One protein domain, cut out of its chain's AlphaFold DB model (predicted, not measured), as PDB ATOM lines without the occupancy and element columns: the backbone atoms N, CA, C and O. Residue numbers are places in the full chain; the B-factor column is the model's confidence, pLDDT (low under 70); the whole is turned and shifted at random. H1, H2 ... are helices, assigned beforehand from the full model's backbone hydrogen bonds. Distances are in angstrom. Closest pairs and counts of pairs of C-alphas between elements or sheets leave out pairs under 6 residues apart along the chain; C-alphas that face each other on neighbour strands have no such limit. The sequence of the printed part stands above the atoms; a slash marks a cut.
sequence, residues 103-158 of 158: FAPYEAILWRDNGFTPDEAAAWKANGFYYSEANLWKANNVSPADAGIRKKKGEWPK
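What this domain is: This is residues 103 to 158 of the 158 residues of an uncharacterized protein of Candidatus Amesbacteria bacterium RIFCSPHIGHO2_12_FULL_48_14 (UniProt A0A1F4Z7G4). Four short helices of equal residue count follow one another in a zigzag along an elongated body, each turned about perpendicular to the one before, with H1 and H3 running one way and H2 and H4 another. After H4, at the far end from H1, the last residues, 153 to 158, fold back as a tail with no named element. The printed part has 56 residues, 36 of them in the helices H1, H2, H3 and H4 in chain order, with no named strand; the class is all helix. The whole is compact, with a radius of gyration of the C-alphas of 10.8 A, and spans 32 by 18 by 14 A.

Where its parts are: The four helices have 9 residues each. H2 holds residues 118 to 126 and is 12.0 A long. H1, residues 105 to 113, is 12.1 A long and begins with C-alpha 105 at (193.480, 127.076, 197.694). H3, residues 131 to 139, is 12.0 A long. H4, residues 144 to 152, is 12.4 A long and ends with C-alpha 152 at (187.801, 154.053, 189.093).

How they stand to each other: H2 is the hub, touching three helices. It touches H1 only at the corner, about perpendicular at 74 degrees; their closest C-alphas, Trp 111 and Ala 121, are 6.4 A apart. H2 and H4 only just touch, with 3 pairs of C-alphas within 8 A, and only at their ends: C-alphas 124 and 144 are closest, at 5.1 A. H1 and H4 are apart. Every O i to N i+4 pair is within hydrogen-bond range in H1, H2 and H4; in H3 4 of 5 are.

The domain as a whole: The C-alphas of Pro 105 and Lys 153 are farthest apart, at 32.1 A. The printed part has no cut, and the three links are tight. No printed residue has pLDDT under 70.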
ATOM      1  N   PHE A 103     190.881 130.610 191.463       97.06
ATOM      2  CA  PHE A 103     191.370 130.778 192.828       97.06
ATOM      3  C   PHE A 103     192.369 129.685 193.188       97.06
ATOM      4  O   PHE A 103     192.137 128.502 192.949       97.06
ATOM      5  N   ALA A 104     193.466 130.091 193.822       95.44
ATOM      6  CA  ALA A 104     194.344 129.158 194.518       95.44
ATOM      7  C   ALA A 104     193.714 128.738 195.866       95.44
ATOM      8  O   ALA A 104     192.952 129.524 196.432       95.44
ATOM      9  N   PRO A 105     194.068 127.570 196.441       95.75
ATOM     10  CA  PRO A 105     193.480 127.076 197.694       95.75
ATOM     11  C   PRO A 105     193.494 128.092 198.845       95.75
ATOM     12  O   PRO A 105     192.486 128.288 199.516       95.75
ATOM     13  N   TYR A 106     194.622 128.781 199.051       94.56
ATOM     14  CA  TYR A 106     194.760 129.775 200.120       94.56
ATOM     15  C   TYR A 106     193.864 130.999 199.888       94.56
ATOM     16  O   TYR A 106     193.319 131.563 200.830       94.56
ATOM     17  N   GLU A 107     193.706 131.414 198.630       95.31
ATOM     18  CA  GLU A 107     192.865 132.545 198.257       95.31
ATOM     19  C   GLU A 107     191.396 132.165 198.456       95.31
ATOM     20  O   GLU A 107     190.647 132.911 199.080       95.31
ATOM     21  N   ALA A 108     191.012 130.969 198.000       97.44
ATOM     22  CA  ALA A 108     189.677 130.414 198.166       97.44
ATOM     23  C   ALA A 108     189.250 130.368 199.641       97.44
ATOM     24  O   ALA A 108     188.120 130.742 199.939       97.44
ATOM     25  N   ILE A 109     190.145 129.992 200.569       96.75
ATOM     26  CA  ILE A 109     189.843 130.032 202.014       96.75
ATOM     27  C   ILE A 109     189.489 131.445 202.445       96.75
ATOM     28  O   ILE A 109     188.473 131.644 203.098       96.75
ATOM     29  N   LEU A 110     190.298 132.438 202.069       96.38
ATOM     30  CA  LEU A 110     190.074 133.816 202.498       96.38
ATOM     31  C   LEU A 110     188.715 134.333 202.017       96.38
ATOM     32  O   LEU A 110     187.997 134.967 202.784       96.38
ATOM     33  N   TRP A 111     188.329 134.038 200.777       97.69
ATOM     34  CA  TRP A 111     187.006 134.403 200.269       97.69
ATOM     35  C   TRP A 111     185.880 133.619 200.958       97.69
ATOM     36  O   TRP A 111     184.904 134.228 201.403       97.69
ATOM     37  N   ARG A 112     186.023 132.297 201.098       96.62
ATOM     38  CA  ARG A 112     185.038 131.421 201.749       96.62
ATOM     39  C   ARG A 112     184.785 131.818 203.202       96.62
ATOM     40  O   ARG A 112     183.635 131.972 203.601       96.62
ATOM     41  N   ASP A 113     185.844 132.034 203.974       95.62
ATOM     42  CA  ASP A 113     185.774 132.379 205.397       95.62
ATOM     43  C   ASP A 113     185.172 133.780 205.616       95.62
ATOM     44  O   ASP A 113     184.632 134.072 206.682       95.62
ATOM     45  N   ASN A 114     185.195 134.632 204.586       95.81
ATOM     46  CA  ASN A 114     184.498 135.919 204.556       95.81
ATOM     47  C   ASN A 114     183.063 135.825 203.996       95.81
ATOM     48  O   ASN A 114     182.422 136.847 203.764       95.81
ATOM     49  N   GLY A 115     182.535 134.616 203.796       95.12
ATOM     50  CA  GLY A 115     181.148 134.392 203.393       95.12
ATOM     51  C   GLY A 115     180.868 134.651 201.912       95.12
ATOM     52  O   GLY A 115     179.724 134.943 201.552       95.12
ATOM     53  N   PHE A 116     181.889 134.573 201.054       96.94
ATOM     54  CA  PHE A 116     181.704 134.608 199.607       96.94
ATOM     55  C   PHE A 116     181.593 133.201 199.032       96.94
ATOM     56  O   PHE A 116     182.338 132.291 199.399       96.94
ATOM     57  N   THR A 117     180.689 133.045 198.071       96.44
ATOM     58  CA  THR A 117     180.669 131.867 197.201       96.44
ATOM     59  C   THR A 117     181.749 131.996 196.116       96.44
ATOM     60  O   THR A 117     182.181 133.117 195.826       96.44
ATOM     61  N   PRO A 118     182.171 130.890 195.469       96.56
ATOM     62  CA  PRO A 118     183.120 130.944 194.353       96.56
ATOM     63  C   PRO A 118     182.706 131.927 193.248       96.56
ATOM     64  O   PRO A 118     183.534 132.696 192.765       96.56
ATOM     65  N   ASP A 119     181.418 131.944 192.888       96.19
ATOM     66  CA  ASP A 119     180.888 132.805 191.825       96.19
ATOM     67  C   ASP A 119     180.883 134.286 192.238       96.19
ATOM     68  O   ASP A 119     181.270 135.157 191.454       96.19
ATOM     69  N   GLU A 120     180.497 134.588 193.484       96.06
ATOM     70  CA  GLU A 120     180.568 135.953 194.016       96.06
ATOM     71  C   GLU A 120     182.014 136.445 194.061       96.06
ATOM     72  O   GLU A 120     182.315 137.541 193.583       96.06
ATOM     73  N   ALA A 121     182.918 135.632 194.609       97.75
ATOM     74  CA  ALA A 121     184.334 135.949 194.690       97.75
ATOM     75  C   ALA A 121     184.926 136.192 193.297       97.75
ATOM     76  O   ALA A 121     185.645 137.174 193.101       97.75
ATOM     77  N   ALA A 122     184.591 135.352 192.310       97.25
ATOM     78  CA  ALA A 122     185.032 135.518 190.927       97.25
ATOM     79  C   ALA A 122     184.575 136.866 190.349       97.25
ATOM     80  O   ALA A 122     185.372 137.574 189.731       97.25
ATOM     81  N   ALA A 123     183.323 137.264 190.598       96.50
ATOM     82  CA  ALA A 123     182.790 138.547 190.146       96.50
ATOM     83  C   ALA A 123     183.510 139.748 190.787       96.50
ATOM     84  O   ALA A 123     183.828 140.724 190.098       96.50
ATOM     85  N   TRP A 124     183.811 139.681 192.086       97.31
ATOM     86  CA  TRP A 124     184.594 140.709 192.782       97.31
ATOM     87  C   TRP A 124     186.038 140.774 192.278       97.31
ATOM     88  O   TRP A 124     186.523 141.856 191.935       97.31
ATOM     89  N   LYS A 125     186.704 139.624 192.147       95.69
ATOM     90  CA  LYS A 125     188.072 139.516 191.627       95.69
ATOM     91  C   LYS A 125     188.183 140.046 190.197       95.69
ATOM     92  O   LYS A 125     189.109 140.797 189.899       95.69
ATOM     93  N   ALA A 126     187.208 139.747 189.336       95.50
ATOM     94  CA  ALA A 126     187.147 140.264 187.967       95.50
ATOM     95  C   ALA A 126     187.033 141.800 187.905       95.50
ATOM     96  O   ALA A 126     187.490 142.417 186.945       95.50
ATOM     97  N   ASN A 127     186.474 142.429 188.944       95.50
ATOM     98  CA  ASN A 127     186.419 143.886 189.090       95.50
ATOM     99  C   ASN A 127     187.623 144.469 189.861       95.50
ATOM    100  O   ASN A 127     187.645 145.663 190.163       95.50
ATOM    101  N   GLY A 128     188.648 143.656 190.140       94.44
ATOM    102  CA  GLY A 128     189.895 144.091 190.770       94.44
ATOM    103  C   GLY A 128     189.779 144.317 192.276       94.44
ATOM    104  O   GLY A 128     190.467 145.194 192.810       94.44
ATOM    105  N   PHE A 129     188.897 143.573 192.944       96.00
ATOM    106  CA  PHE A 129     188.731 143.612 194.394       96.00
ATOM    107  C   PHE A 129     189.348 142.395 195.075       96.00
ATOM    108  O   PHE A 129     189.298 141.279 194.562       96.00
ATOM    109  N   TYR A 130     189.881 142.630 196.271       95.00
ATOM    110  CA  TYR A 130     190.211 141.586 197.241       95.00
ATOM    111  C   TYR A 130     189.029 141.360 198.199       95.00
ATOM    112  O   TYR A 130     188.176 142.240 198.329       95.00
ATOM    113  N   TYR A 131     188.988 140.224 198.907       94.44
ATOM    114  CA  TYR A 131     187.874 139.872 199.809       94.44
ATOM    115  C   TYR A 131     187.567 140.967 200.848       94.44
ATOM    116  O   TYR A 131     186.406 141.242 201.148       94.44
ATOM    117  N   SER A 132     188.605 141.637 201.361       93.38
ATOM    118  CA  SER A 132     188.482 142.707 202.353       93.38
ATOM    119  C   SER A 132     187.776 143.939 201.788       93.38
ATOM    120  O   SER A 132     186.892 144.495 202.435       93.38
ATOM    121  N   GLU A 133     188.115 144.341 200.562       94.50
ATOM    122  CA  GLU A 133     187.445 145.443 199.870       94.50
ATOM    123  C   GLU A 133     186.012 145.047 199.490       94.50
ATOM    124  O   GLU A 133     185.077 145.814 199.716       94.50
ATOM    125  N   ALA A 134     185.828 143.838 198.953       95.88
ATOM    126  CA  ALA A 134     184.528 143.311 198.549       95.88
ATOM    127  C   ALA A 134     183.522 143.303 199.709       95.88
ATOM    128  O   ALA A 134     182.362 143.658 199.514       95.88
ATOM    129  N   ASN A 135     183.964 142.973 200.925       94.88
ATOM    130  CA  ASN A 135     183.121 143.007 202.121       94.88
ATOM    131  C   ASN A 135     182.563 144.399 202.421       94.88
ATOM    132  O   ASN A 135     181.378 144.525 202.726       94.88
ATOM    133  N   LEU A 136     183.386 145.446 202.305       94.06
ATOM    134  CA  LEU A 136     182.952 146.825 202.551       94.06
ATOM    135  C   LEU A 136     181.860 147.241 201.562       94.06
ATOM    136  O   LEU A 136     180.842 147.822 201.943       94.06
ATOM    137  N   TRP A 137     182.043 146.910 200.286       95.38
ATOM    138  CA  TRP A 137     181.060 147.213 199.251       95.38
ATOM    139  C   TRP A 137     179.785 146.367 199.386       95.38
ATOM    140  O   TRP A 137     178.685 146.913 199.285       95.38
ATOM    141  N   LYS A 138     179.917 145.067 199.690       93.81
ATOM    142  CA  LYS A 138     178.795 144.146 199.933       93.81
ATOM    143  C   LYS A 138     177.957 144.589 201.135       93.81
ATOM    144  O   LYS A 138     176.735 144.610 201.033       93.81
ATOM    145  N   ALA A 139     178.586 145.035 202.226       93.19
ATOM    146  CA  ALA A 139     177.893 145.579 203.400       93.19
ATOM    147  C   ALA A 139     177.076 146.848 203.084       93.19
ATOM    148  O   ALA A 139     176.059 147.111 203.721       93.19
ATOM    149  N   ASN A 140     177.486 147.604 202.063       92.56
ATOM    150  CA  ASN A 140     176.772 148.773 201.553       92.56
ATOM    151  C   ASN A 140     175.761 148.432 200.436       92.56
ATOM    152  O   ASN A 140     175.246 149.340 199.783       92.56
ATOM    153  N   ASN A 141     175.468 147.145 200.201       94.56
ATOM    154  CA  ASN A 141     174.592 146.651 199.130       94.56
ATOM    155  C   ASN A 141     175.008 147.111 197.719       94.56
ATOM    156  O   ASN A 141     174.161 147.349 196.857       94.56
ATOM    157  N   VAL A 142     176.313 147.253 197.470       94.50
ATOM    158  CA  VAL A 142     176.850 147.636 196.158       94.50
ATOM    159  C   VAL A 142     177.324 146.391 195.411       94.50
ATOM    160  O   VAL A 142     178.039 145.558 195.967       94.50
ATOM    161  N   SER A 143     176.939 146.269 194.137       95.81
ATOM    162  CA  SER A 143     177.362 145.161 193.275       95.81
ATOM    163  C   SER A 143     178.855 145.263 192.899       95.81
ATOM    164  O   SER A 143     179.396 146.372 192.866       95.81
ATOM    165  N   PRO A 144     179.535 144.153 192.543       95.69
ATOM    166  CA  PRO A 144     180.928 144.188 192.084       95.69
ATOM    167  C   PRO A 144     181.177 145.146 190.911       95.69
ATOM    168  O   PRO A 144     182.194 145.839 190.873       95.69
ATOM    169  N   ALA A 145     180.235 145.202 189.964       95.81
ATOM    170  CA  ALA A 145     180.330 146.056 188.785       95.81
ATOM    171  C   ALA A 145     180.228 147.544 189.158       95.81
ATOM    172  O   ALA A 145     181.070 148.347 188.751       95.81
ATOM    173  N   ASP A 146     179.243 147.907 189.987       95.69
ATOM    174  CA  ASP A 146     179.067 149.288 190.448       95.69
ATOM    175  C   ASP A 146     180.235 149.739 191.325       95.69
ATOM    176  O   ASP A 146     180.746 150.851 191.166       95.69
ATOM    177  N   ALA A 147     180.705 148.861 192.216       96.12
ATOM    178  CA  ALA A 147     181.886 149.100 193.032       96.12
ATOM    179  C   ALA A 147     183.114 149.360 192.149       96.12
ATOM    180  O   ALA A 147     183.848 150.318 192.383       96.12
ATOM    181  N   GLY A 148     183.313 148.567 191.089       95.75
ATOM    182  CA  GLY A 148     184.418 148.746 190.143       95.75
ATOM    183  C   GLY A 148     184.377 150.099 189.429       95.75
ATOM    184  O   GLY A 148     185.411 150.751 189.263       95.75
ATOM    185  N   ILE A 149     183.182 150.570 189.055       95.62
ATOM    186  CA  ILE A 149     182.983 151.906 188.470       95.62
ATOM    187  C   ILE A 149     183.334 153.004 189.483       95.62
ATOM    188  O   ILE A 149     184.037 153.953 189.135       95.62
ATOM    189  N   ARG A 150     182.876 152.880 190.734       95.25
ATOM    190  CA  ARG A 150     183.142 153.853 191.806       95.25
ATOM    191  C   ARG A 150     184.623 153.903 192.195       95.25
ATOM    192  O   ARG A 150     185.190 154.991 192.258       95.25
ATOM    193  N   LYS A 151     185.288 152.747 192.300       94.06
ATOM    194  CA  LYS A 151     186.740 152.640 192.538       94.06
ATOM    195  C   LYS A 151     187.543 153.396 191.477       94.06
ATOM    196  O   LYS A 151     188.456 154.140 191.821       94.06
ATOM    197  N   LYS A 152     187.167 153.290 190.193       93.94
ATOM    198  CA  LYS A 152     187.801 154.053 189.093       93.94
ATOM    199  C   LYS A 152     187.601 155.570 189.203       93.94
ATOM    200  O   LYS A 152     188.433 156.318 188.702       93.94
ATOM    201  N   LYS A 153     186.526 156.021 189.856       94.75
ATOM    202  CA  LYS A 153     186.268 157.439 190.163       94.75
ATOM    203  C   LYS A 153     186.945 157.911 191.459       94.75
ATOM    204  O   LYS A 153     186.872 159.094 191.770       94.75
ATOM    205  N   GLY A 154     187.596 157.015 192.204       93.25
ATOM    206  CA  GLY A 154     188.184 157.308 193.515       93.25
ATOM    207  C   GLY A 154     187.170 157.325 194.664       93.25
ATOM    208  O   GLY A 154     187.502 157.760 195.765       93.25
ATOM    209  N   GLU A 155     185.944 156.857 194.431       92.75
ATOM    210  CA  GLU A 155     184.901 156.754 195.449       92.75
ATOM    211  C   GLU A 155     185.048 155.437 196.224       92.75
ATOM    212  O   GLU A 155     185.167 154.367 195.622       92.75
ATOM    213  N   TRP A 156     184.988 155.513 197.554       91.44
ATOM    214  CA  TRP A 156     185.059 154.364 198.460       91.44
ATOM    215  C   TRP A 156     183.898 154.386 199.465       91.44
ATOM    216  O   TRP A 156     183.455 155.474 199.852       91.44
ATOM    217  N   PRO A 157     183.380 153.213 199.879       86.38
ATOM    218  CA  PRO A 157     182.384 153.115 200.933       86.38
ATOM    219  C   PRO A 157     182.968 153.671 202.233       86.38
ATOM    220  O   PRO A 157     184.158 153.501 202.507       86.38
ATOM    221  N   LYS A 158     182.122 154.373 202.986       75.62
ATOM    222  CA  LYS A 158     182.462 154.898 204.309       75.62
ATOM    223  C   LYS A 158     182.299 153.829 205.377       75.62
ATOM    224  O   LYS A 158     181.423 152.955 205.187       75.62
TER     225      LYS A 158